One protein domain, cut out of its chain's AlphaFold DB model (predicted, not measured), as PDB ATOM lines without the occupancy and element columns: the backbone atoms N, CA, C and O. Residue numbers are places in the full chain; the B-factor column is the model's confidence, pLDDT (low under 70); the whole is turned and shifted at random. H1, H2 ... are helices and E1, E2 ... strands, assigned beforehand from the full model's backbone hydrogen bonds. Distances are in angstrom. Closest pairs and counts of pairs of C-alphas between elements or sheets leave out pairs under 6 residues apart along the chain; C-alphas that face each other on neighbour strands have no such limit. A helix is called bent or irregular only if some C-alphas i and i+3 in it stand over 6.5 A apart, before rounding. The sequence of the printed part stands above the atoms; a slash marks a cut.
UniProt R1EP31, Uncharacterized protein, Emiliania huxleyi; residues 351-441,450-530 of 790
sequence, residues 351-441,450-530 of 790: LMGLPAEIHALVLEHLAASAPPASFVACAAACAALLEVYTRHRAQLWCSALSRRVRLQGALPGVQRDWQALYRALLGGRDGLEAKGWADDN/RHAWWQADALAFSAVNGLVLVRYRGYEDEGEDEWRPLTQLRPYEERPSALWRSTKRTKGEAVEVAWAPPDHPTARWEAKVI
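AT A GLANCE: This is residues 351 to 441 and 450 to 530 of the 790 residues of an uncharacterized protein of Emiliania huxleyi (UniProt R1EP31). Three parts follow one another along a long body: a lobe of three helices, H1, H2 and the bent H3, at one end; a strongly twisted sheet of the six strands E1 to E6, with H4 between it and the lobe; and a two-strand hairpin, E7 and E8, with the small helix H5, at the other end. The hairpin comes near the sheet through E8 and E3, and E3, the longest strand, bends sharply and pairs with E1, E2 and E4. The printed part has 172 residues with five named helices and eight named strands, in the order H1 H2 H3 E1 H4 E2 E3 E4 E5 E6 H5 E7 E8, and its class is mixed, helices and strands. The six-stranded sheet is branched, its neighbours antiparallel but for E1 and E3, which are parallel; E7 and E8 are antiparallel. The whole is loose, with a radius of gyration of the C-alphas of 20.1 A, and elongated, spanning 65 by 38 by 26 A.

IN THESE COORDINATES: Find C-alpha 356 at (72.517, 42.555, -20.139); from there H1 runs through residues 356 to 369, 19.9 A long. H2 is residues 372 to 379, 10.8 A. H3, residues 383 to 402, was assigned as one helix by its hydrogen bonds but is bent: C-alphas 391 and 394 are 8.1 A apart. Its arms are H3a, residues 383 to 391, and H3b, residues 394 to 402. Next come E1, residues 406 to 408, and H4, residues 418 to 426, 11.5 A. E2, residues 432 to 437, spans 16.3 A. Past the cut, look for C-alpha 451 at (33.511, 33.678, -49.470), where E3 begins; it runs to residue 462, 22.9 A away, and bends by 93 degrees at residue 455. E4 is residues 467 to 472, 15.3 A; E5, residues 482 to 485; E6, residues 489 to 491; H5, residues 497 to 502. E7, residues 510 to 514, spans 13.4 A, and E8, residues 524 to 528, ends at C-alpha 528, (24.291, 44.003, -49.193).

HOW THE PARTS SIT: Begin at the hub, H3. H3a and H3b are about perpendicular, at 74 degrees. H1 touches H3b with residues 363 to 369 alone, at a shallow tilt of 23 degrees, the same way; the closest C-alphas, of Ala 367 and Ala 400, are 4.9 A apart. H1 and H2 form a helical hairpin, closest at C-alphas of Leu 366 and Phe 375, 5.5 A. H2 and H3a touch only at the corner, at Ala 379 and Leu 386, whose C-alphas are 4.7 A apart. H3b touches H4 at a shallow tilt of 23 degrees, with C-alphas of Trp 397 and Trp 418 5.4 A apart. H4 is on the branched sheet at a height of 8.4 A, and H3b only grazes it with residues 398 to 402. In H1, H2, H3a, H3b, H4 and H5 every O i to N i+4 pair is within hydrogen-bond range. Beside E3, E1 and E2 lie on one side and E4 on the other side. Look for N 408 and O 461, 2.8 A, between E1 and E3; N 434 and O 454, 2.8 A, between E2 and E3; and N 457 and O 471, 2.8 A, between E3 and E4. E3, E4 and E5 form a meander, each strand the antiparallel neighbour of the one before, with N 468 and O 484 at 2.8 A between E4 and E5. E6 is the neighbour of E2, with N 433 and O 490 at 2.8 A. The closest C-alphas of E3 and E8 are those of Trp 453 and Arg 524, 5.0 A apart. The hairpin E7 and E8 has N 511 and O 527 at 2.8 A. H5 touches no helix and is not on the branched sheet.

THE WHOLE: The two C-alphas farthest apart, those of Gly 353 and Asn 441, are 67.1 A apart. Residues 442 to 449 are cut out, and C-alphas 441 and 450 stand 10.4 A apart across the cut, in the link from E2 to E3. Of the links that are printed whole, none is long. The mean pLDDT of the printed part is 74.1, and 66 residues are under 70, among them residues 493 to 530.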
ATOM      1  N   LEU A 351      67.192  42.243  -9.896       59.28
ATOM      2  CA  LEU A 351      67.199  42.208 -11.359       59.28
ATOM      3  C   LEU A 351      67.957  43.401 -11.960       59.28
ATOM      4  O   LEU A 351      68.622  43.246 -12.976       59.28
ATOM      5  N   MET A 352      67.919  44.563 -11.300       60.00
ATOM      6  CA  MET A 352      68.558  45.808 -11.758       60.00
ATOM      7  C   MET A 352      70.091  45.751 -11.840       60.00
ATOM      8  O   MET A 352      70.675  46.545 -12.567       60.00
ATOM      9  N   GLY A 353      70.738  44.857 -11.083       66.50
ATOM     10  CA  GLY A 353      72.201  44.736 -11.018       66.50
ATOM     11  C   GLY A 353      72.795  43.622 -11.887       66.50
ATOM     12  O   GLY A 353      73.985  43.345 -11.772       66.50
ATOM     13  N   LEU A 354      71.978  42.942 -12.697       77.88
ATOM     14  CA  LEU A 354      72.432  41.833 -13.539       77.88
ATOM     15  C   LEU A 354      72.959  42.341 -14.896       77.88
ATOM     16  O   LEU A 354      72.434  43.330 -15.409       77.88
ATOM     17  N   PRO A 355      73.958  41.667 -15.498       83.25
ATOM     18  CA  PRO A 355      74.423  41.960 -16.852       83.25
ATOM     19  C   PRO A 355      73.316  41.827 -17.907       83.25
ATOM     20  O   PRO A 355      72.400  41.011 -17.763       83.25
ATOM     21  N   ALA A 356      73.458  42.564 -19.013       80.62
ATOM     22  CA  ALA A 356      72.517  42.555 -20.139       80.62
ATOM     23  C   ALA A 356      72.285  41.150 -20.735       80.62
ATOM     24  O   ALA A 356      71.190  40.848 -21.203       80.62
ATOM     25  N   GLU A 357      73.282  40.264 -20.662       83.19
ATOM     26  CA  GLU A 357      73.179  38.860 -21.083       83.19
ATOM     27  C   GLU A 357      72.143  38.085 -20.255       83.19
ATOM     28  O   GLU A 357      71.320  37.348 -20.796       83.19
ATOM     29  N   ILE A 358      72.117  38.303 -18.936       84.00
ATOM     30  CA  ILE A 358      71.147  37.655 -18.045       84.00
ATOM     31  C   ILE A 358      69.754  38.256 -18.255       84.00
ATOM     32  O   ILE A 358      68.759  37.536 -18.224       84.00
ATOM     33  N   HIS A 359      69.663  39.563 -18.518       85.25
ATOM     34  CA  HIS A 359      68.403  40.211 -18.904       85.25
ATOM     35  C   HIS A 359      67.814  39.614 -20.186       85.25
ATOM     36  O   HIS A 359      66.608  39.366 -20.229       85.25
ATOM     37  N   ALA A 360      68.648  39.331 -21.190       84.44
ATOM     38  CA  ALA A 360      68.218  38.694 -22.433       84.44
ATOM     39  C   ALA A 360      67.669  37.281 -22.180       84.44
ATOM     40  O   ALA A 360      66.547  36.990 -22.591       84.44
ATOM     41  N   LEU A 361      68.387  36.457 -21.405       86.19
ATOM     42  CA  LEU A 361      67.948  35.105 -21.034       86.19
ATOM     43  C   LEU A 361      66.628  35.104 -20.248       86.19
ATOM     44  O   LEU A 361      65.767  34.253 -20.468       86.19
ATOM     45  N   VAL A 362      66.438  36.063 -19.336       85.62
ATOM     46  CA  VAL A 362      65.188  36.195 -18.572       85.62
ATOM     47  C   VAL A 362      64.021  36.555 -19.492       85.62
ATOM     48  O   VAL A 362      62.953  35.953 -19.385       85.62
ATOM     49  N   LEU A 363      64.207  37.520 -20.397       86.56
ATOM     50  CA  LEU A 363      63.162  37.917 -21.343       86.56
ATOM     51  C   LEU A 363      62.832  36.790 -22.327       86.56
ATOM     52  O   LEU A 363      61.657  36.569 -22.605       86.56
ATOM     53  N   GLU A 364      63.833  36.049 -22.797       87.19
ATOM     54  CA  GLU A 364      63.657  34.893 -23.677       87.19
ATOM     55  C   GLU A 364      62.909  33.755 -22.974       87.19
ATOM     56  O   GLU A 364      61.929  33.229 -23.506       87.19
ATOM     57  N   HIS A 365      63.279  33.440 -21.730       86.81
ATOM     58  CA  HIS A 365      62.557  32.457 -20.928       86.81
ATOM     59  C   HIS A 365      61.095  32.866 -20.711       86.81
ATOM     60  O   HIS A 365      60.190  32.036 -20.827       86.81
ATOM     61  N   LEU A 366      60.836  34.146 -20.422       86.06
ATOM     62  CA  LEU A 366      59.475  34.666 -20.275       86.06
ATOM     63  C   LEU A 366      58.699  34.645 -21.599       86.06
ATOM     64  O   LEU A 366      57.504  34.357 -21.575       86.06
ATOM     65  N   ALA A 367      59.345  34.915 -22.733       85.56
ATOM     66  CA  ALA A 367      58.727  34.817 -24.053       85.56
ATOM     67  C   ALA A 367      58.330  33.372 -24.400       85.56
ATOM     68  O   ALA A 367      57.233  33.150 -24.910       85.56
ATOM     69  N   ALA A 368      59.163  32.392 -24.040       81.69
ATOM     70  CA  ALA A 368      58.887  30.976 -24.271       81.69
ATOM     71  C   ALA A 368      57.829  30.392 -23.310       81.69
ATOM     72  O   ALA A 368      57.064  29.503 -23.684       81.69
ATOM     73  N   SER A 369      57.758  30.876 -22.063       81.00
ATOM     74  CA  SER A 369      56.964  30.240 -20.994       81.00
ATOM     75  C   SER A 369      55.693  30.994 -20.583       81.00
ATOM     76  O   SER A 369      54.742  30.371 -20.098       81.00
ATOM     77  N   ALA A 370      55.596  32.304 -20.824       83.50
ATOM     78  CA  ALA A 370      54.524  33.156 -20.299       83.50
ATOM     79  C   ALA A 370      53.771  33.940 -21.399       83.50
ATOM     80  O   ALA A 370      54.254  34.068 -22.522       83.50
ATOM     81  N   PRO A 371      52.566  34.481 -21.112       82.50
ATOM     82  CA  PRO A 371      51.858  35.358 -22.045       82.50
ATOM     83  C   PRO A 371      52.675  36.620 -22.364       82.50
ATOM     84  O   PRO A 371      53.365  37.110 -21.462       82.50
ATOM     85  N   PRO A 372      52.529  37.233 -23.558       83.94
ATOM     86  CA  PRO A 372      53.364  38.362 -23.969       83.94
ATOM     87  C   PRO A 372      53.328  39.575 -23.042       83.94
ATOM     88  O   PRO A 372      54.322  40.283 -22.890       83.94
ATOM     89  N   ALA A 373      52.208  39.780 -22.345       83.81
ATOM     90  CA  ALA A 373      52.086  40.809 -21.317       83.81
ATOM     91  C   ALA A 373      53.159  40.686 -20.215       83.81
ATOM     92  O   ALA A 373      53.550  41.694 -19.636       83.81
ATOM     93  N   SER A 374      53.656  39.477 -19.943       83.44
ATOM     94  CA  SER A 374      54.611  39.189 -18.868       83.44
ATOM     95  C   SER A 374      56.016  39.690 -19.193       83.44
ATOM     96  O   SER A 374      56.602  40.402 -18.380       83.44
ATOM     97  N   PHE A 375      56.554  39.380 -20.381       84.38
ATOM     98  CA  PHE A 375      57.876  39.882 -20.775       84.38
ATOM     99  C   PHE A 375      57.834  41.367 -21.152       84.38
ATOM    100  O   PHE A 375      58.800  42.072 -20.884       84.38
ATOM    101  N   VAL A 376      56.710  41.881 -21.675       87.50
ATOM    102  CA  VAL A 376      56.529  43.327 -21.914       87.50
ATOM    103  C   VAL A 376      56.474  44.104 -20.593       87.50
ATOM    104  O   VAL A 376      57.113  45.146 -20.467       87.50
ATOM    105  N   ALA A 377      55.769  43.593 -19.577       85.19
ATOM    106  CA  ALA A 377      55.760  44.200 -18.245       85.19
ATOM    107  C   ALA A 377      57.127  44.096 -17.548       85.19
ATOM    108  O   ALA A 377      57.527  45.024 -16.850       85.19
ATOM    109  N   CYS A 378      57.855  42.992 -17.752       83.12
ATOM    110  CA  CYS A 378      59.221  42.824 -17.255       83.12
ATOM    111  C   CYS A 378      60.188  43.812 -17.924       83.12
ATOM    112  O   CYS A 378      60.944  44.483 -17.229       83.12
ATOM    113  N   ALA A 379      60.094  43.981 -19.246       86.06
ATOM    114  CA  ALA A 379      60.860  44.968 -20.001       86.06
ATOM    115  C   ALA A 379      60.586  46.406 -19.531       86.06
ATOM    116  O   ALA A 379      61.504  47.208 -19.412       86.06
ATOM    117  N   ALA A 380      59.331  46.720 -19.196       85.62
ATOM    118  CA  ALA A 380      58.934  48.032 -18.684       85.62
ATOM    119  C   ALA A 380      59.370  48.301 -17.230       85.62
ATOM    120  O   ALA A 380      59.182  49.414 -16.737       85.62
ATOM    121  N   ALA A 381      59.932  47.313 -16.524       81.38
ATOM    122  CA  ALA A 381      60.335  47.472 -15.130       81.38
ATOM    123  C   ALA A 381      61.584  48.354 -14.967       81.38
ATOM    124  O   ALA A 381      61.736  48.980 -13.915       81.38
ATOM    125  N   CYS A 382      62.471  48.416 -15.972       79.94
ATOM    126  CA  CYS A 382      63.638  49.299 -15.954       79.94
ATOM    127  C   CYS A 382      64.251  49.582 -17.332       79.94
ATOM    128  O   CYS A 382      64.028  48.847 -18.288       79.94
ATOM    129  N   ALA A 383      65.080  50.630 -17.407       82.50
ATOM    130  CA  ALA A 383      65.717  51.077 -18.647       82.50
ATOM    131  C   ALA A 383      66.638  50.018 -19.282       82.50
ATOM    132  O   ALA A 383      66.557  49.803 -20.484       82.50
ATOM    133  N   ALA A 384      67.441  49.298 -18.488       82.94
ATOM    134  CA  ALA A 384      68.342  48.260 -19.004       82.94
ATOM    135  C   ALA A 384      67.580  47.092 -19.666       82.94
ATOM    136  O   ALA A 384      67.923  46.658 -20.762       82.94
ATOM    137  N   LEU A 385      66.492  46.625 -19.041       83.69
ATOM    138  CA  LEU A 385      65.620  45.599 -19.624       83.69
ATOM    139  C   LEU A 385      64.870  46.118 -20.853       83.69
ATOM    140  O   LEU A 385      64.657  45.359 -21.797       83.69
ATOM    141  N   LEU A 386      64.482  47.395 -20.859       87.50
ATOM    142  CA  LEU A 386      63.845  48.024 -22.009       87.50
ATOM    143  C   LEU A 386      64.805  48.102 -23.203       87.50
ATOM    144  O   LEU A 386      64.400  47.781 -24.317       87.50
ATOM    145  N   GLU A 387      66.074  48.447 -22.986       88.31
ATOM    146  CA  GLU A 387      67.104  48.453 -24.031       88.31
ATOM    147  C   GLU A 387      67.315  47.053 -24.621       88.31
ATOM    148  O   GLU A 387      67.230  46.873 -25.839       88.31
ATOM    149  N   VAL A 388      67.493  46.037 -23.770       87.25
ATOM    150  CA  VAL A 388      67.616  44.636 -24.209       87.25
ATOM    151  C   VAL A 388      66.361  44.186 -24.963       87.25
ATOM    152  O   VAL A 388      66.463  43.605 -26.044       87.25
ATOM    153  N   TYR A 389      65.170  44.523 -24.463       89.12
ATOM    154  CA  TYR A 389      63.910  44.256 -25.153       89.12
ATOM    155  C   TYR A 389      63.855  44.914 -26.534       89.12
ATOM    156  O   TYR A 389      63.485  44.253 -27.500       89.12
ATOM    157  N   THR A 390      64.230  46.191 -26.664       88.31
ATOM    158  CA  THR A 390      64.202  46.886 -27.962       88.31
ATOM    159  C   THR A 390      65.160  46.258 -28.970       88.31
ATOM    160  O   THR A 390      64.794  46.106 -30.135       88.31
ATOM    161  N   ARG A 391      66.336  45.806 -28.514       88.62
ATOM    162  CA  ARG A 391      67.348  45.143 -29.347       88.62
ATOM    163  C   ARG A 391      66.925  43.744 -29.800       88.62
ATOM    164  O   ARG A 391      67.176  43.375 -30.943       88.62
ATOM    165  N   HIS A 392      66.257  42.986 -28.929       85.75
ATOM    166  CA  HIS A 392      65.869  41.588 -29.168       85.75
ATOM    167  C   HIS A 392      64.372  41.402 -29.468       85.75
ATOM    168  O   HIS A 392      63.875  40.276 -29.501       85.75
ATOM    169  N   ARG A 393      63.630  42.488 -29.728       86.69
ATOM    170  CA  ARG A 393      62.165  42.484 -29.895       86.69
ATOM    171  C   ARG A 393      61.684  41.430 -30.890       86.69
ATOM    172  O   ARG A 393      60.762  40.682 -30.585       86.69
ATOM    173  N   ALA A 394      62.318  41.350 -32.058       84.81
ATOM    174  CA  ALA A 394      61.955  40.383 -33.091       84.81
ATOM    175  C   ALA A 394      62.084  38.928 -32.603       84.81
ATOM    176  O   ALA A 394      61.179  38.128 -32.818       84.81
ATOM    177  N   GLN A 395      63.169  38.603 -31.893       85.38
ATOM    178  CA  GLN A 395      63.433  37.260 -31.365       85.38
ATOM    179  C   GLN A 395      62.443  36.883 -30.257       85.38
ATOM    180  O   GLN A 395      61.898  35.780 -30.270       85.38
ATOM    181  N   LEU A 396      62.142  37.815 -29.349       88.75
ATOM    182  CA  LEU A 396      61.191  37.598 -28.256       88.75
ATOM    183  C   LEU A 396      59.772  37.328 -28.776       88.75
ATOM    184  O   LEU A 396      59.118  36.382 -28.344       88.75
ATOM    185  N   TRP A 397      59.292  38.121 -29.737       88.19
ATOM    186  CA  TRP A 397      57.964  37.912 -30.324       88.19
ATOM    187  C   TRP A 397      57.894  36.664 -31.212       88.19
ATOM    188  O   TRP A 397      56.864  35.992 -31.219       88.19
ATOM    189  N   CYS A 398      58.986  36.309 -31.897       86.75
ATOM    190  CA  CYS A 398      59.098  35.046 -32.627       86.75
ATOM    191  C   CYS A 398      59.004  33.837 -31.674       86.75
ATOM    192  O   CYS A 398      58.186  32.949 -31.902       86.75
ATOM    193  N   SER A 399      59.739  33.858 -30.555       86.06
ATOM    194  CA  SER A 399      59.694  32.821 -29.508       86.06
ATOM    195  C   SER A 399      58.299  32.679 -28.877       86.06
ATOM    196  O   SER A 399      57.787  31.572 -28.681       86.06
ATOM    197  N   ALA A 400      57.623  33.806 -28.633       86.69
ATOM    198  CA  ALA A 400      56.255  33.807 -28.117       86.69
ATOM    199  C   ALA A 400      55.238  33.221 -29.117       86.69
ATOM    200  O   ALA A 400      54.275  32.569 -28.705       86.69
ATOM    201  N   LEU A 401      55.436  33.448 -30.421       87.06
ATOM    202  CA  LEU A 401      54.590  32.906 -31.487       87.06
ATOM    203  C   LEU A 401      54.822  31.403 -31.690       87.06
ATOM    204  O   LEU A 401      53.851  30.649 -31.771       87.06
ATOM    205  N   SER A 402      56.081  30.955 -31.693       86.00
ATOM    206  CA  SER A 402      56.453  29.551 -31.931       86.00
ATOM    207  C   SER A 402      55.901  28.578 -30.890       86.00
ATOM    208  O   SER A 402      55.805  27.383 -31.148       86.00
ATOM    209  N   ARG A 403      55.501  29.077 -29.713       82.56
ATOM    210  CA  ARG A 403      54.799  28.283 -28.695       82.56
ATOM    211  C   ARG A 403      53.426  27.788 -29.162       82.56
ATOM    212  O   ARG A 403      52.952  26.769 -28.672       82.56
ATOM    213  N   ARG A 404      52.750  28.559 -30.015       82.56
ATOM    214  CA  ARG A 404      51.348  28.331 -30.401       82.56
ATOM    215  C   ARG A 404      51.180  27.992 -31.875       82.56
ATOM    216  O   ARG A 404      50.235  27.299 -32.210       82.56
ATOM    217  N   VAL A 405      52.090  28.460 -32.727       85.81
ATOM    218  CA  VAL A 405      52.044  28.260 -34.178       85.81
ATOM    219  C   VAL A 405      53.369  27.651 -34.629       85.81
ATOM    220  O   VAL A 405      54.433  28.207 -34.353       85.81
ATOM    221  N   ARG A 406      53.325  26.518 -35.338       87.06
ATOM    222  CA  ARG A 406      54.524  25.878 -35.897       87.06
ATOM    223  C   ARG A 406      55.131  26.759 -36.990       87.06
ATOM    224  O   ARG A 406      54.487  27.029 -37.996       87.06
ATOM    225  N   LEU A 407      56.376  27.195 -36.826       84.88
ATOM    226  CA  LEU A 407      57.075  27.986 -37.845       84.88
ATOM    227  C   LEU A 407      57.776  27.046 -38.838       84.88
ATOM    228  O   LEU A 407      58.597  26.228 -38.429       84.88
ATOM    229  N   GLN A 408      57.461  27.157 -40.130       80.44
ATOM    230  CA  GLN A 408      58.053  26.357 -41.208       80.44
ATOM    231  C   GLN A 408      58.895  27.228 -42.157       80.44
ATOM    232  O   GLN A 408      58.478  28.316 -42.563       80.44
ATOM    233  N   GLY A 409      60.072  26.720 -42.541       66.00
ATOM    234  CA  GLY A 409      61.012  27.372 -43.462       66.00
ATOM    235  C   GLY A 409      62.243  27.990 -42.786       66.00
ATOM    236  O   GLY A 409      62.306  28.131 -41.566       66.00
ATOM    237  N   ALA A 410      63.247  28.352 -43.594       53.88
ATOM    238  CA  ALA A 410      64.464  28.995 -43.110       53.88
ATOM    239  C   ALA A 410      64.148  30.413 -42.590       53.88
ATOM    240  O   ALA A 410      63.843  31.325 -43.351       53.88
ATOM    241  N   LEU A 411      64.246  30.588 -41.270       58.91
ATOM    242  CA  LEU A 411      64.088  31.856 -40.550       58.91
ATOM    243  C   LEU A 411      65.269  32.868 -40.613       58.91
ATOM    244  O   LEU A 411      65.080  33.967 -40.079       58.91
ATOM    245  N   PRO A 412      66.476  32.611 -41.184       47.97
ATOM    246  CA  PRO A 412      67.549  33.600 -41.120       47.97
ATOM    247  C   PRO A 412      67.297  34.791 -42.053       47.97
ATOM    248  O   PRO A 412      67.187  34.640 -43.266       47.97
ATOM    249  N   GLY A 413      67.274  35.997 -41.481       55.50
ATOM    250  CA  GLY A 413      67.409  37.257 -42.223       55.50
ATOM    251  C   GLY A 413      66.115  37.915 -42.704       55.50
ATOM    252  O   GLY A 413      66.170  39.042 -43.191       55.50
ATOM    253  N   VAL A 414      64.948  37.293 -42.528       56.47
ATOM    254  CA  VAL A 414      63.684  37.937 -42.902       56.47
ATOM    255  C   VAL A 414      63.283  38.940 -41.814       56.47
ATOM    256  O   VAL A 414      62.795  38.557 -40.748       56.47
ATOM    257  N   GLN A 415      63.492  40.239 -42.060       60.88
ATOM    258  CA  GLN A 415      62.930  41.291 -41.209       60.88
ATOM    259  C   GLN A 415      61.402  41.276 -41.339       60.88
ATOM    260  O   GLN A 415      60.839  41.753 -42.319       60.88
ATOM    261  N   ARG A 416      60.728  40.688 -40.348       70.44
ATOM    262  CA  ARG A 416      59.266  40.673 -40.219       70.44
ATOM    263  C   ARG A 416      58.865  41.240 -38.868       70.44
ATOM    264  O   ARG A 416      59.527  41.001 -37.856       70.44
ATOM    265  N   ASP A 417      57.743  41.952 -38.846       83.50
ATOM    266  CA  ASP A 417      57.121  42.383 -37.599       83.50
ATOM    267  C   ASP A 417      56.395  41.197 -36.939       83.50
ATOM    268  O   ASP A 417      55.190  40.985 -37.096       83.50
ATOM    269  N   TRP A 418      57.158  40.397 -36.190       84.75
ATOM    270  CA  TRP A 418      56.650  39.249 -35.431       84.75
ATOM    271  C   TRP A 418      55.584  39.636 -34.404       84.75
ATOM    272  O   TRP A 418      54.730  38.820 -34.061       84.75
ATOM    273  N   GLN A 419      55.598  40.881 -33.923       85.88
ATOM    274  CA  GLN A 419      54.584  41.373 -33.000       85.88
ATOM    275  C   GLN A 419      53.258  41.633 -33.714       85.88
ATOM    276  O   GLN A 419      52.202  41.300 -33.170       85.88
ATOM    277  N   ALA A 420      53.296  42.216 -34.913       84.12
ATOM    278  CA  ALA A 420      52.109  42.370 -35.746       84.12
ATOM    279  C   ALA A 420      51.526  41.003 -36.129       84.12
ATOM    280  O   ALA A 420      50.325  40.798 -35.976       84.12
ATOM    281  N   LEU A 421      52.378  40.046 -36.514       85.06
ATOM    282  CA  LEU A 421      51.950  38.684 -36.844       85.06
ATOM    283  C   LEU A 421      51.311  37.971 -35.644       85.06
ATOM    284  O   LEU A 421      50.224  37.414 -35.766       85.06
ATOM    285  N   TYR A 422      51.934  38.047 -34.462       86.19
ATOM    286  CA  TYR A 422      51.350  37.500 -33.235       86.19
ATOM    287  C   TYR A 422      49.977  38.113 -32.943       86.19
ATOM    288  O   TYR A 422      49.042  37.405 -32.583       86.19
ATOM    289  N   ARG A 423      49.833  39.434 -33.099       83.81
ATOM    290  CA  ARG A 423      48.554  40.119 -32.875       83.81
ATOM    291  C   ARG A 423      47.489  39.716 -33.890       83.81
ATOM    292  O   ARG A 423      46.345  39.542 -33.492       83.81
ATOM    293  N   ALA A 424      47.860  39.564 -35.156       82.75
ATOM    294  CA  ALA A 424      46.937  39.156 -36.207       82.75
ATOM    295  C   ALA A 424      46.395  37.742 -35.962       82.75
ATOM    296  O   ALA A 424      45.196  37.525 -36.080       82.75
ATOM    297  N   LEU A 425      47.266  36.806 -35.566       83.38
ATOM    298  CA  LEU A 425      46.903  35.396 -35.407       83.38
ATOM    299  C   LEU A 425      46.307  35.057 -34.038       83.38
ATOM    300  O   LEU A 425      45.453  34.186 -33.933       83.38
ATOM    301  N   LEU A 426      46.785  35.709 -32.976       81.44
ATOM    302  CA  LEU A 426      46.534  35.308 -31.585       81.44
ATOM    303  C   LEU A 426      46.140  36.483 -30.677       81.44
ATOM    304  O   LEU A 426      46.002  36.306 -29.466       81.44
ATOM    305  N   GLY A 427      46.031  37.697 -31.225       69.19
ATOM    306  CA  GLY A 427      45.727  38.918 -30.471       69.19
ATOM    307  C   GLY A 427      44.238  39.220 -30.313       69.19
ATOM    308  O   GLY A 427      43.898  40.104 -29.523       69.19
ATOM    309  N   GLY A 428      43.363  38.509 -31.030       68.12
ATOM    310  CA  GLY A 428      41.916  38.569 -30.829       68.12
ATOM    311  C   GLY A 428      41.537  38.067 -29.437       68.12
ATOM    312  O   GLY A 428      42.117  37.103 -28.937       68.12
ATOM    313  N   ARG A 429      40.577  38.731 -28.783       61.28
ATOM    314  CA  ARG A 429      40.109  38.340 -27.441       61.28
ATOM    315  C   ARG A 429      39.435  36.965 -27.453       61.28
ATOM    316  O   ARG A 429      39.554  36.231 -26.476       61.28
ATOM    317  N   ASP A 430      38.788  36.657 -28.574       62.91
ATOM    318  CA  ASP A 430      37.810  35.581 -28.685       62.91
ATOM    319  C   ASP A 430      38.209  34.518 -29.741       62.91
ATOM    320  O   ASP A 430      37.559  33.483 -29.827       62.91
ATOM    321  N   GLY A 431      39.283  34.731 -30.521       75.19
ATOM    322  CA  GLY A 431      39.790  33.767 -31.515       75.19
ATOM    323  C   GLY A 431      40.287  34.402 -32.822       75.19
ATOM    324  O   GLY A 431      40.535  35.611 -32.878       75.19
ATOM    325  N   LEU A 432      40.411  33.587 -33.873       85.06
ATOM    326  CA  LEU A 432      40.761  33.981 -35.243       85.06
ATOM    327  C   LEU A 432      39.615  33.587 -36.198       85.06
ATOM    328  O   LEU A 432      38.953  32.575 -35.990       85.06
ATOM    329  N   GLU A 433      39.362  34.398 -37.224       85.88
ATOM    330  CA  GLU A 433      38.507  34.053 -38.363       85.88
ATOM    331  C   GLU A 433      39.353  33.921 -39.629       85.88
ATOM    332  O   GLU A 433      40.261  34.723 -39.874       85.88
ATOM    333  N   ALA A 434      39.006  32.942 -40.457       84.94
ATOM    334  CA  ALA A 434      39.584  32.727 -41.767       84.94
ATOM    335  C   ALA A 434      38.506  32.707 -42.846       84.94
ATOM    336  O   ALA A 434      37.378  32.265 -42.629       84.94
ATOM    337  N   LYS A 435      38.863  33.239 -44.010       81.12
ATOM    338  CA  LYS A 435      38.002  33.284 -45.181       81.12
ATOM    339  C   LYS A 435      38.029  31.914 -45.864       81.12
ATOM    340  O   LYS A 435      39.059  31.535 -46.417       81.12
ATOM    341  N   GLY A 436      36.911  31.201 -45.792       72.81
ATOM    342  CA  GLY A 436      36.716  29.870 -46.364       72.81
ATOM    343  C   GLY A 436      35.792  29.907 -47.575       72.81
ATOM    344  O   GLY A 436      35.114  30.913 -47.833       72.81
ATOM    345  N   TRP A 437      35.801  28.816 -48.335       63.28
ATOM    346  CA  TRP A 437      34.890  28.615 -49.455       63.28
ATOM    347  C   TRP A 437      33.482  28.337 -48.928       63.28
ATOM    348  O   TRP A 437      33.305  27.862 -47.808       63.28
ATOM    349  N   ALA A 438      32.486  28.731 -49.707       54.41
ATOM    350  CA  ALA A 438      31.100  28.374 -49.479       54.41
ATOM    351  C   ALA A 438      30.628  27.682 -50.753       54.41
ATOM    352  O   ALA A 438      30.099  28.334 -51.652       54.41
ATOM    353  N   ASP A 439      30.904  26.387 -50.855       43.91
ATOM    354  CA  ASP A 439      30.458  25.585 -51.984       43.91
ATOM    355  C   ASP A 439      28.981  25.249 -51.792       43.91
ATOM    356  O   ASP A 439      28.617  24.201 -51.279       43.91
ATOM    357  N   ASP A 440      28.118  26.169 -52.213       41.00
ATOM    358  CA  ASP A 440      26.735  25.848 -52.543       41.00
ATOM    359  C   ASP A 440      26.519  26.177 -54.024       41.00
ATOM    360  O   ASP A 440      25.921  27.190 -54.392       41.00
ATOM    361  N   ASN A 441      26.979  25.273 -54.897       39.59
ATOM    362  CA  ASN A 441      26.678  25.275 -56.339       39.59
ATOM    363  C   ASN A 441      25.177  25.054 -56.652       39.59
ATOM    364  O   ASN A 441      24.799  24.918 -57.810       39.59
ATOM    365  N   ARG A 450      31.204  33.307 -53.533       56.84
ATOM    366  CA  ARG A 450      30.928  33.816 -52.187       56.84
ATOM    367  C   ARG A 450      31.915  33.204 -51.220       56.84
ATOM    368  O   ARG A 450      32.013  32.000 -51.056       56.84
ATOM    369  N   HIS A 451      32.653  34.076 -50.561       63.00
ATOM    370  CA  HIS A 451      33.511  33.678 -49.470       63.00
ATOM    371  C   HIS A 451      32.826  33.999 -48.146       63.00
ATOM    372  O   HIS A 451      32.315  35.109 -47.970       63.00
ATOM    373  N   ALA A 452      32.880  33.063 -47.207       72.25
ATOM    374  CA  ALA A 452      32.391  33.260 -45.850       72.25
ATOM    375  C   ALA A 452      33.561  33.349 -44.864       72.25
ATOM    376  O   ALA A 452      34.655  32.833 -45.103       72.25
ATOM    377  N   TRP A 453      33.342  34.056 -43.760       80.62
ATOM    378  CA  TRP A 453      34.290  34.124 -42.655       80.62
ATOM    379  C   TRP A 453      33.901  33.091 -41.603       80.62
ATOM    380  O   TRP A 453      32.787  33.125 -41.072       80.62
ATOM    381  N   TRP A 454      34.837  32.204 -41.287       77.50
ATOM    382  CA  TRP A 454      34.655  31.074 -40.386       77.50
ATOM    383  C   TRP A 454      35.624  31.191 -39.218       77.50
ATOM    384  O   TRP A 454      36.757  31.639 -39.394       77.50
ATOM    385  N   GLN A 455      35.208  30.782 -38.020       83.56
ATOM    386  CA  GLN A 455      36.147  30.678 -36.904       83.56
ATOM    387  C   GLN A 455      37.190  29.607 -37.191       83.56
ATOM    388  O   GLN A 455      36.858  28.521 -37.661       83.56
ATOM    389  N   ALA A 456      38.441  29.907 -36.872       84.94
ATOM    390  CA  ALA A 456      39.535  29.011 -37.165       84.94
ATOM    391  C   ALA A 456      40.693  29.172 -36.178       84.94
ATOM    392  O   ALA A 456      40.832  30.203 -35.521       84.94
ATOM    393  N   ASP A 457      41.544  28.156 -36.091       87.19
ATOM    394  CA  ASP A 457      42.750  28.157 -35.273       87.19
ATOM    395  C   ASP A 457      43.997  28.127 -36.178       87.19
ATOM    396  O   ASP A 457      44.079  27.371 -37.146       87.19
ATOM    397  N   ALA A 458      44.986  28.975 -35.877       88.56
ATOM    398  CA  ALA A 458      46.253  29.013 -36.610       88.56
ATOM    399  C   ALA A 458      47.203  27.917 -36.103       88.56
ATOM    400  O   ALA A 458      47.621  27.941 -34.944       88.56
ATOM    401  N   LEU A 459      47.590  26.992 -36.981       87.56
ATOM    402  CA  LEU A 459      48.404  25.821 -36.641       87.56
ATOM    403  C   LEU A 459      49.873  25.975 -37.029       87.56
ATOM    404  O   LEU A 459      50.767  25.593 -36.268       87.56
ATOM    405  N   ALA A 460      50.136  26.526 -38.214       87.50
ATOM    406  CA  ALA A 460      51.486  26.730 -38.721       87.50
ATOM    407  C   ALA A 460      51.611  28.034 -39.515       87.50
ATOM    408  O   ALA A 460      50.629  28.601 -39.976       87.50
ATOM    409  N   PHE A 461      52.835  28.520 -39.678       88.31
ATOM    410  CA  PHE A 461      53.155  29.678 -40.501       88.31
ATOM    411  C   PHE A 461      54.363  29.359 -41.377       88.31
ATOM    412  O   PHE A 461      55.425  28.994 -40.868       88.31
ATOM    413  N   SER A 462      54.206  29.521 -42.688       85.81
ATOM    414  CA  SER A 462      55.274  29.355 -43.669       85.81
ATOM    415  C   SER A 462      55.964  30.696 -43.885       85.81
ATOM    416  O   SER A 462      55.410  31.613 -44.493       85.81
ATOM    417  N   ALA A 463      57.204  30.813 -43.409       74.88
ATOM    418  CA  ALA A 463      57.995  32.031 -43.567       74.88
ATOM    419  C   ALA A 463      58.376  32.303 -45.036       74.88
ATOM    420  O   ALA A 463      58.579  33.464 -45.403       74.88
ATOM    421  N   VAL A 464      58.432  31.243 -45.856       73.38
ATOM    422  CA  VAL A 464      58.774  31.289 -47.288       73.38
ATOM    423  C   VAL A 464      57.643  31.929 -48.090       73.38
ATOM    424  O   VAL A 464      57.880  32.882 -48.823       73.38
ATOM    425  N   ASN A 465      56.407  31.469 -47.879       78.88
ATOM    426  CA  ASN A 465      55.256  31.894 -48.683       78.88
ATOM    427  C   ASN A 465      54.393  32.961 -47.986       78.88
ATOM    428  O   ASN A 465      53.499  33.532 -48.599       78.88
ATOM    429  N   GLY A 466      54.635  33.244 -46.698       81.06
ATOM    430  CA  GLY A 466      53.815  34.169 -45.907       81.06
ATOM    431  C   GLY A 466      52.392  33.665 -45.641       81.06
ATOM    432  O   GLY A 466      51.517  34.468 -45.318       81.06
ATOM    433  N   LEU A 467      52.173  32.358 -45.792       86.81
ATOM    434  CA  LEU A 467      50.891  31.692 -45.583       86.81
ATOM    435  C   LEU A 467      50.801  31.145 -44.159       86.81
ATOM    436  O   LEU A 467      51.811  30.812 -43.535       86.81
ATOM    437  N   VAL A 468      49.580  31.032 -43.664       88.38
ATOM    438  CA  VAL A 468      49.248  30.469 -42.358       88.38
ATOM    439  C   VAL A 468      48.411  29.226 -42.604       88.38
ATOM    440  O   VAL A 468      47.440  29.284 -43.348       88.38
ATOM    441  N   LEU A 469      48.801  28.112 -42.004       89.50
ATOM    442  CA  LEU A 469      48.004  26.898 -41.981       89.50
ATOM    443  C   LEU A 469      46.921  27.070 -40.925       89.50
ATOM    444  O   LEU A 469      47.230  27.347 -39.759       89.50
ATOM    445  N   VAL A 470      45.677  26.925 -41.344       89.00
ATOM    446  CA  VAL A 470      44.497  27.206 -40.548       89.00
ATOM    447  C   VAL A 470      43.601  25.979 -40.521       89.00
ATOM    448  O   VAL A 470      43.433  25.316 -41.537       89.00
ATOM    449  N   ARG A 471      43.015  25.713 -39.355       86.62
ATOM    450  CA  ARG A 471      41.974  24.704 -39.171       86.62
ATOM    451  C   ARG A 471      40.673  25.378 -38.789       86.62
ATOM    452  O   ARG A 471      40.639  26.087 -37.781       86.62
ATOM    453  N   TYR A 472      39.622  25.178 -39.572       82.94
ATOM    454  CA  TYR A 472      38.307  25.721 -39.241       82.94
ATOM    455  C   TYR A 472      37.676  24.949 -38.089       82.94
ATOM    456  O   TYR A 472      37.745  23.724 -38.019       82.94
ATOM    457  N   ARG A 473      37.045  25.679 -37.170       75.25
ATOM    458  CA  ARG A 473      36.302  25.074 -36.063       75.25
ATOM    459  C   ARG A 473      34.955  24.571 -36.553       75.25
ATOM    460  O   ARG A 473      34.179  25.378 -37.061       75.25
ATOM    461  N   GLY A 474      34.674  23.294 -36.312       69.38
ATOM    462  CA  GLY A 474      33.481  22.596 -36.812       69.38
ATOM    463  C   GLY A 474      33.782  21.620 -37.953       69.38
ATOM    464  O   GLY A 474      33.030  20.675 -38.126       69.38
ATOM    465  N   TYR A 475      34.931  21.779 -38.619       64.31
ATOM    466  CA  TYR A 475      35.445  20.905 -39.684       64.31
ATOM    467  C   TYR A 475      36.669  20.093 -39.219       64.31
ATOM    468  O   TYR A 475      37.577  19.788 -39.988       64.31
ATOM    469  N   GLU A 476      36.753  19.789 -37.918       63.69
ATOM    470  CA  GLU A 476      37.912  19.083 -37.348       63.69
ATOM    471  C   GLU A 476      38.015  17.635 -37.853       63.69
ATOM    472  O   GLU A 476      39.128  17.119 -37.981       63.69
ATOM    473  N   ASP A 477      36.871  17.027 -38.186       55.44
ATOM    474  CA  ASP A 477      36.746  15.637 -38.638       55.44
ATOM    475  C   ASP A 477      37.007  15.465 -40.146       55.44
ATOM    476  O   ASP A 477      37.383  14.378 -40.579       55.44
ATOM    477  N   GLU A 478      36.890  16.539 -40.937       58.91
ATOM    478  CA  GLU A 478      37.189  16.536 -42.379       58.91
ATOM    479  C   GLU A 478      38.696  16.660 -42.663       58.91
ATOM    480  O   GLU A 478      39.164  16.375 -43.760       58.91
ATOM    481  N   GLY A 479      39.500  17.022 -41.655       54.62
ATOM    482  CA  GLY A 479      40.963  16.963 -41.735       54.62
ATOM    483  C   GLY A 479      41.616  17.982 -42.678       54.62
ATOM    484  O   GLY A 479      42.835  17.931 -42.872       54.62
ATOM    485  N   GLU A 480      40.856  18.926 -43.231       65.56
ATOM    486  CA  GLU A 480      41.355  19.897 -44.206       65.56
ATOM    487  C   GLU A 480      42.039  21.093 -43.520       65.56
ATOM    488  O   GLU A 480      41.480  22.174 -43.332       65.56
ATOM    489  N   ASP A 481      43.296  20.899 -43.114       84.06
ATOM    490  CA  ASP A 481      44.175  22.011 -42.746       84.06
ATOM    491  C   ASP A 481      44.550  22.806 -44.010       84.06
ATOM    492  O   ASP A 481      45.290  22.325 -44.872       84.06
ATOM    493  N   GLU A 482      44.111  24.059 -44.102       84.75
ATOM    494  CA  GLU A 482      44.292  24.870 -45.306       84.75
ATOM    495  C   GLU A 482      45.327  25.984 -45.138       84.75
ATOM    496  O   GLU A 482      45.366  26.704 -44.137       84.75
ATOM    497  N   TRP A 483      46.146  26.202 -46.169       87.31
ATOM    498  CA  TRP A 483      47.047  27.353 -46.218       87.31
ATOM    499  C   TRP A 483      46.314  28.603 -46.709       87.31
ATOM    500  O   TRP A 483      45.885  28.684 -47.859       87.31
ATOM    501  N   ARG A 484      46.248  29.627 -45.855       86.88
ATOM    502  CA  ARG A 484      45.601  30.909 -46.151       86.88
ATOM    503  C   ARG A 484      46.576  32.087 -46.030       86.88
ATOM    504  O   ARG A 484      47.420  32.116 -45.129       86.88
ATOM    505  N   PRO A 485      46.514  33.078 -46.937       86.69
ATOM    506  CA  PRO A 485      47.286  34.307 -46.812       86.69
ATOM    507  C   PRO A 485      46.753  35.168 -45.663       86.69
ATOM    508  O   PRO A 485      45.566  35.148 -45.351       86.69
ATOM    509  N   LEU A 486      47.612  36.007 -45.079       82.06
ATOM    510  CA  LEU A 486      47.222  36.916 -43.989       82.06
ATOM    511  C   LEU A 486      46.086  37.884 -44.366       82.06
ATOM    512  O   LEU A 486      45.364  38.338 -43.489       82.06
ATOM    513  N   THR A 487      45.901  38.184 -45.656       82.88
ATOM    514  CA  THR A 487      44.789  39.009 -46.166       82.88
ATOM    515  C   THR A 487      43.424  38.327 -46.052       82.88
ATOM    516  O   THR A 487      42.398  39.001 -46.101       82.88
ATOM    517  N   GLN A 488      43.406  37.003 -45.896       84.56
ATOM    518  CA  GLN A 488      42.214  36.178 -45.714       84.56
ATOM    519  C   GLN A 488      41.987  35.805 -44.244       84.56
ATOM    520  O   GLN A 488      41.160  34.947 -43.952       84.56
ATOM    521  N   LEU A 489      42.705  36.444 -43.316       85.25
ATOM    522  CA  LEU A 489      42.617  36.195 -41.881       85.25
ATOM    523  C   LEU A 489      42.304  37.483 -41.133       85.25
ATOM    524  O   LEU A 489      42.804  38.555 -41.479       85.25
ATOM    525  N   ARG A 490      41.509  37.380 -40.069       84.19
ATOM    526  CA  ARG A 490      41.226  38.512 -39.182       84.19
ATOM    527  C   ARG A 490      40.923  38.060 -37.755       84.19
ATOM    528  O   ARG A 490      40.450  36.944 -37.566       84.19
ATOM    529  N   PRO A 491      41.141  38.909 -36.739       80.44
ATOM    530  CA  PRO A 491      40.743  38.590 -35.371       80.44
ATOM    531  C   PRO A 491      39.234  38.321 -35.268       80.44
ATOM    532  O   PRO A 491      38.435  39.088 -35.806       80.44
ATOM    533  N   TYR A 492      38.845  37.269 -34.545       74.69
ATOM    534  CA  TYR A 492      37.441  37.026 -34.214       74.69
ATOM    535  C   TYR A 492      36.983  38.058 -33.176       74.69
ATOM    536  O   TYR A 492      37.573  38.183 -32.097       74.69
ATOM    537  N   GLU A 493      35.921  38.791 -33.504       66.69
ATOM    538  CA  GLU A 493      35.223  39.686 -32.581       66.69
ATOM    539  C   GLU A 493      33.787  39.197 -32.390       66.69
ATOM    540  O   GLU A 493      32.998  39.152 -33.343       66.69
ATOM    541  N   GLU A 494      33.410  38.846 -31.161       62.34
ATOM    542  CA  GLU A 494      32.022  38.527 -30.838       62.34
ATOM    543  C   GLU A 494      31.181  39.820 -30.851       62.34
ATOM    544  O   GLU A 494      31.280  40.664 -29.958       62.34
ATOM    545  N   ARG A 495      30.355  40.024 -31.890       58.31
ATOM    546  CA  ARG A 495      29.469  41.196 -31.967       58.31
ATOM    547  C   ARG A 495      28.186  40.949 -31.162       58.31
ATOM    548  O   ARG A 495      27.417  40.056 -31.515       58.31
ATOM    549  N   PRO A 496      27.862  41.777 -30.149       51.62
ATOM    550  CA  PRO A 496      26.600  41.661 -29.428       51.62
ATOM    551  C   PRO A 496      25.409  41.862 -30.373       51.62
ATOM    552  O   PRO A 496      25.249  42.929 -30.971       51.62
ATOM    553  N   SER A 497      24.507  40.881 -30.435       49.97
ATOM    554  CA  SER A 497      23.249  40.932 -31.206       49.97
ATOM    555  C   SER A 497      22.378  42.172 -30.904       49.97
ATOM    556  O   SER A 497      21.554  42.593 -31.720       49.97
ATOM    557  N   ALA A 498      22.596  42.817 -29.754       43.38
ATOM    558  CA  ALA A 498      21.969  44.075 -29.352       43.38
ATOM    559  C   ALA A 498      22.382  45.296 -30.207       43.38
ATOM    560  O   ALA A 498      21.562  46.193 -30.427       43.38
ATOM    561  N   LEU A 499      23.619  45.340 -30.722       51.69
ATOM    562  CA  LEU A 499      24.085  46.424 -31.600       51.69
ATOM    563  C   LEU A 499      23.450  46.326 -32.991       51.69
ATOM    564  O   LEU A 499      23.065  47.344 -33.567       51.69
ATOM    565  N   TRP A 500      23.237  45.106 -33.492       55.09
ATOM    566  CA  TRP A 500      22.544  44.876 -34.763       55.09
ATOM    567  C   TRP A 500      21.119  45.447 -34.751       55.09
ATOM    568  O   TRP A 500      20.723  46.166 -35.664       55.09
ATOM    569  N   ARG A 501      20.363  45.209 -33.669       50.25
ATOM    570  CA  ARG A 501      18.958  45.650 -33.543       50.25
ATOM    571  C   ARG A 501      18.778  47.159 -33.347       50.25
ATOM    572  O   ARG A 501      17.667  47.654 -33.514       50.25
ATOM    573  N   SER A 502      19.827  47.878 -32.954       51.38
ATOM    574  CA  SER A 502      19.763  49.306 -32.607       51.38
ATOM    575  C   SER A 502      20.402  50.229 -33.648       51.38
ATOM    576  O   SER A 502      20.170  51.440 -33.609       51.38
ATOM    577  N   THR A 503      21.152  49.679 -34.603       57.91
ATOM    578  CA  THR A 503      21.856  50.458 -35.627       57.91
ATOM    579  C   THR A 503      20.947  50.709 -36.831       57.91
ATOM    580  O   THR A 503      20.452  49.770 -37.453       57.91
ATOM    581  N   LYS A 504      20.708  51.981 -37.173       61.66
ATOM    582  CA  LYS A 504      20.000  52.354 -38.409       61.66
ATOM    583  C   LYS A 504      20.904  52.060 -39.607       61.66
ATOM    584  O   LYS A 504      22.055  52.480 -39.597       61.66
ATOM    585  N   ARG A 505      20.373  51.369 -40.614       69.62
ATOM    586  CA  ARG A 505      21.096  50.990 -41.837       69.62
ATOM    587  C   ARG A 505      20.521  51.703 -43.052       69.62
ATOM    588  O   ARG A 505      19.402  52.221 -42.995       69.62
ATOM    589  N   THR A 506      21.267  51.709 -44.144       69.06
ATOM    590  CA  THR A 506      20.878  52.314 -45.423       69.06
ATOM    591  C   THR A 506      20.836  51.272 -46.540       69.06
ATOM    592  O   THR A 506      21.500  50.241 -46.474       69.06
ATOM    593  N   LYS A 507      20.002  51.495 -47.564       65.38
ATOM    594  CA  LYS A 507      19.970  50.630 -48.754       65.38
ATOM    595  C   LYS A 507      21.305  50.762 -49.498       65.38
ATOM    596  O   LYS A 507      21.755  51.874 -49.742       65.38
ATOM    597  N   GLY A 508      21.897  49.634 -49.876       58.88
ATOM    598  CA  GLY A 508      23.196  49.541 -50.538       58.88
ATOM    599  C   GLY A 508      24.380  49.364 -49.587       58.88
ATOM    600  O   GLY A 508      25.478  49.097 -50.065       58.88
ATOM    601  N   GLU A 509      24.165  49.468 -48.273       67.25
ATOM    602  CA  GLU A 509      25.195  49.260 -47.254       67.25
ATOM    603  C   GLU A 509      25.639  47.789 -47.226       67.25
ATOM    604  O   GLU A 509      24.797  46.892 -47.178       67.25
ATOM    605  N   ALA A 510      26.950  47.536 -47.270       62.88
ATOM    606  CA  ALA A 510      27.504  46.206 -47.027       62.88
ATOM    607  C   ALA A 510      27.505  45.934 -45.515       62.88
ATOM    608  O   ALA A 510      27.980  46.746 -44.721       62.88
ATOM    609  N   VAL A 511      26.940  44.805 -45.110       64.50
ATOM    610  CA  VAL A 511      26.793  44.384 -43.718       64.50
ATOM    611  C   VAL A 511      27.079  42.910 -43.595       64.50
ATOM    612  O   VAL A 511      26.634  42.097 -44.393       64.50
ATOM    613  N   GLU A 512      27.755  42.565 -42.515       64.94
ATOM    614  CA  GLU A 512      28.009  41.177 -42.176       64.94
ATOM    615  C   GLU A 512      26.830  40.616 -41.387       64.94
ATOM    616  O   GLU A 512      26.430  41.184 -40.363       64.94
ATOM    617  N   VAL A 513      26.288  39.498 -41.855       62.06
ATOM    618  CA  VAL A 513      25.217  38.756 -41.196       62.06
ATOM    619  C   VAL A 513      25.745  37.410 -40.724       62.06
ATOM    620  O   VAL A 513      26.402  36.683 -41.463       62.06
ATOM    621  N   ALA A 514      25.451  37.080 -39.468       60.44
ATOM    622  CA  ALA A 514      25.551  35.708 -38.996       60.44
ATOM    623  C   ALA A 514      24.321  34.975 -39.539       60.44
ATOM    624  O   ALA A 514      23.214  35.145 -39.024       60.44
ATOM    625  N   TRP A 515      24.510  34.254 -40.637       52.25
ATOM    626  CA  TRP A 515      23.533  33.315 -41.166       52.25
ATOM    627  C   TRP A 515      24.184  31.946 -41.034       52.25
ATOM    628  O   TRP A 515      25.179  31.672 -41.695       52.25
ATOM    629  N   ALA A 516      23.701  31.160 -40.080       48.06
ATOM    630  CA  ALA A 516      24.159  29.797 -39.886       48.06
ATOM    631  C   ALA A 516      23.325  28.906 -40.815       48.06
ATOM    632  O   ALA A 516      22.101  28.866 -40.633       48.06
ATOM    633  N   PRO A 517      23.932  28.208 -41.790       44.12
ATOM    634  CA  PRO A 517      23.354  26.972 -42.297       44.12
ATOM    635  C   PRO A 517      23.051  26.037 -41.109       44.12
ATOM    636  O   PRO A 517      23.721  26.158 -40.074       44.12
ATOM    637  N   PRO A 518      22.058  25.135 -41.216       40.78
ATOM    638  CA  PRO A 518      21.642  24.234 -40.133       40.78
ATOM    639  C   PRO A 518      22.798  23.504 -39.429       40.78
ATOM    640  O   PRO A 518      22.708  23.242 -38.232       40.78
ATOM    641  N   ASP A 519      23.906  23.294 -40.141       42.25
ATOM    642  CA  ASP A 519      25.052  22.513 -39.682       42.25
ATOM    643  C   ASP A 519      26.239  23.352 -39.170       42.25
ATOM    644  O   ASP A 519      27.237  22.778 -38.739       42.25
ATOM    645  N   HIS A 520      26.179  24.699 -39.168       50.50
ATOM    646  CA  HIS A 520      27.367  25.493 -38.812       50.50
ATOM    647  C   HIS A 520      27.116  26.829 -38.069       50.50
ATOM    648  O   HIS A 520      26.810  27.859 -38.679       50.50
ATOM    649  N   PRO A 521      27.337  26.894 -36.735       51.91
ATOM    650  CA  PRO A 521      26.944  28.034 -35.896       51.91
ATOM    651  C   PRO A 521      27.866  29.269 -35.970       51.91
ATOM    652  O   PRO A 521      27.582  30.278 -35.319       51.91
ATOM    653  N   THR A 522      28.977  29.220 -36.718       57.19
ATOM    654  CA  THR A 522      30.021  30.273 -36.711       57.19
ATOM    655  C   THR A 522      30.171  31.059 -38.017       57.19
ATOM    656  O   THR A 522      30.929  32.032 -38.034       57.19
ATOM    657  N   ALA A 523      29.447  30.694 -39.082       63.28
ATOM    658  CA  ALA A 523      29.592  31.310 -40.400       63.28
ATOM    659  C   ALA A 523      29.083  32.763 -40.434       63.28
ATOM    660  O   ALA A 523      27.974  33.085 -39.985       63.28
ATOM    661  N   ARG A 524      29.901  33.662 -40.993       66.69
ATOM    662  CA  ARG A 524      29.552  35.070 -41.223       66.69
ATOM    663  C   ARG A 524      29.657  35.411 -42.700       66.69
ATOM    664  O   ARG A 524      30.683  35.175 -43.333       66.69
ATOM    665  N   TRP A 525      28.614  36.052 -43.209       62.09
ATOM    666  CA  TRP A 525      28.457  36.368 -44.624       62.09
ATOM    667  C   TRP A 525      28.432  37.867 -44.841       62.09
ATOM    668  O   TRP A 525      27.782  38.600 -44.094       62.09
ATOM    669  N   GLU A 526      29.091  38.325 -45.896       62.41
ATOM    670  CA  GLU A 526      28.959  39.695 -46.373       62.41
ATOM    671  C   GLU A 526      27.679  39.804 -47.212       62.41
ATOM    672  O   GLU A 526      27.544  39.196 -48.270       62.41
ATOM    673  N   ALA A 527      26.706  40.570 -46.724       60.12
ATOM    674  CA  ALA A 527      25.442  40.825 -47.397       60.12
ATOM    675  C   ALA A 527      25.314  42.310 -47.744       60.12
ATOM    676  O   ALA A 527      25.760  43.189 -47.010       60.12
ATOM    677  N   LYS A 528      24.643  42.622 -48.849       65.62
ATOM    678  CA  LYS A 528      24.291  44.003 -49.193       65.62
ATOM    679  C   LYS A 528      22.852  44.264 -48.782       65.62
ATOM    680  O   LYS A 528      21.962  43.486 -49.112       65.62
ATOM    681  N   VAL A 529      22.582  45.366 -48.085       67.00
ATOM    682  CA  VAL A 529      21.204  45.713 -47.724       67.00
ATOM    683  C   VAL A 529      20.440  46.138 -48.972       67.00
ATOM    684  O   VAL A 529      20.573  47.263 -49.447       67.00
ATOM    685  N   ILE A 530      19.590  45.263 -49.497       58.91
ATOM    686  CA  ILE A 530      18.810  45.551 -50.711       58.91
ATOM    687  C   ILE A 530      17.629  46.491 -50.399       58.91
ATOM    688  O   ILE A 530      17.215  47.289 -51.242       58.91
TER     689      ILE A 530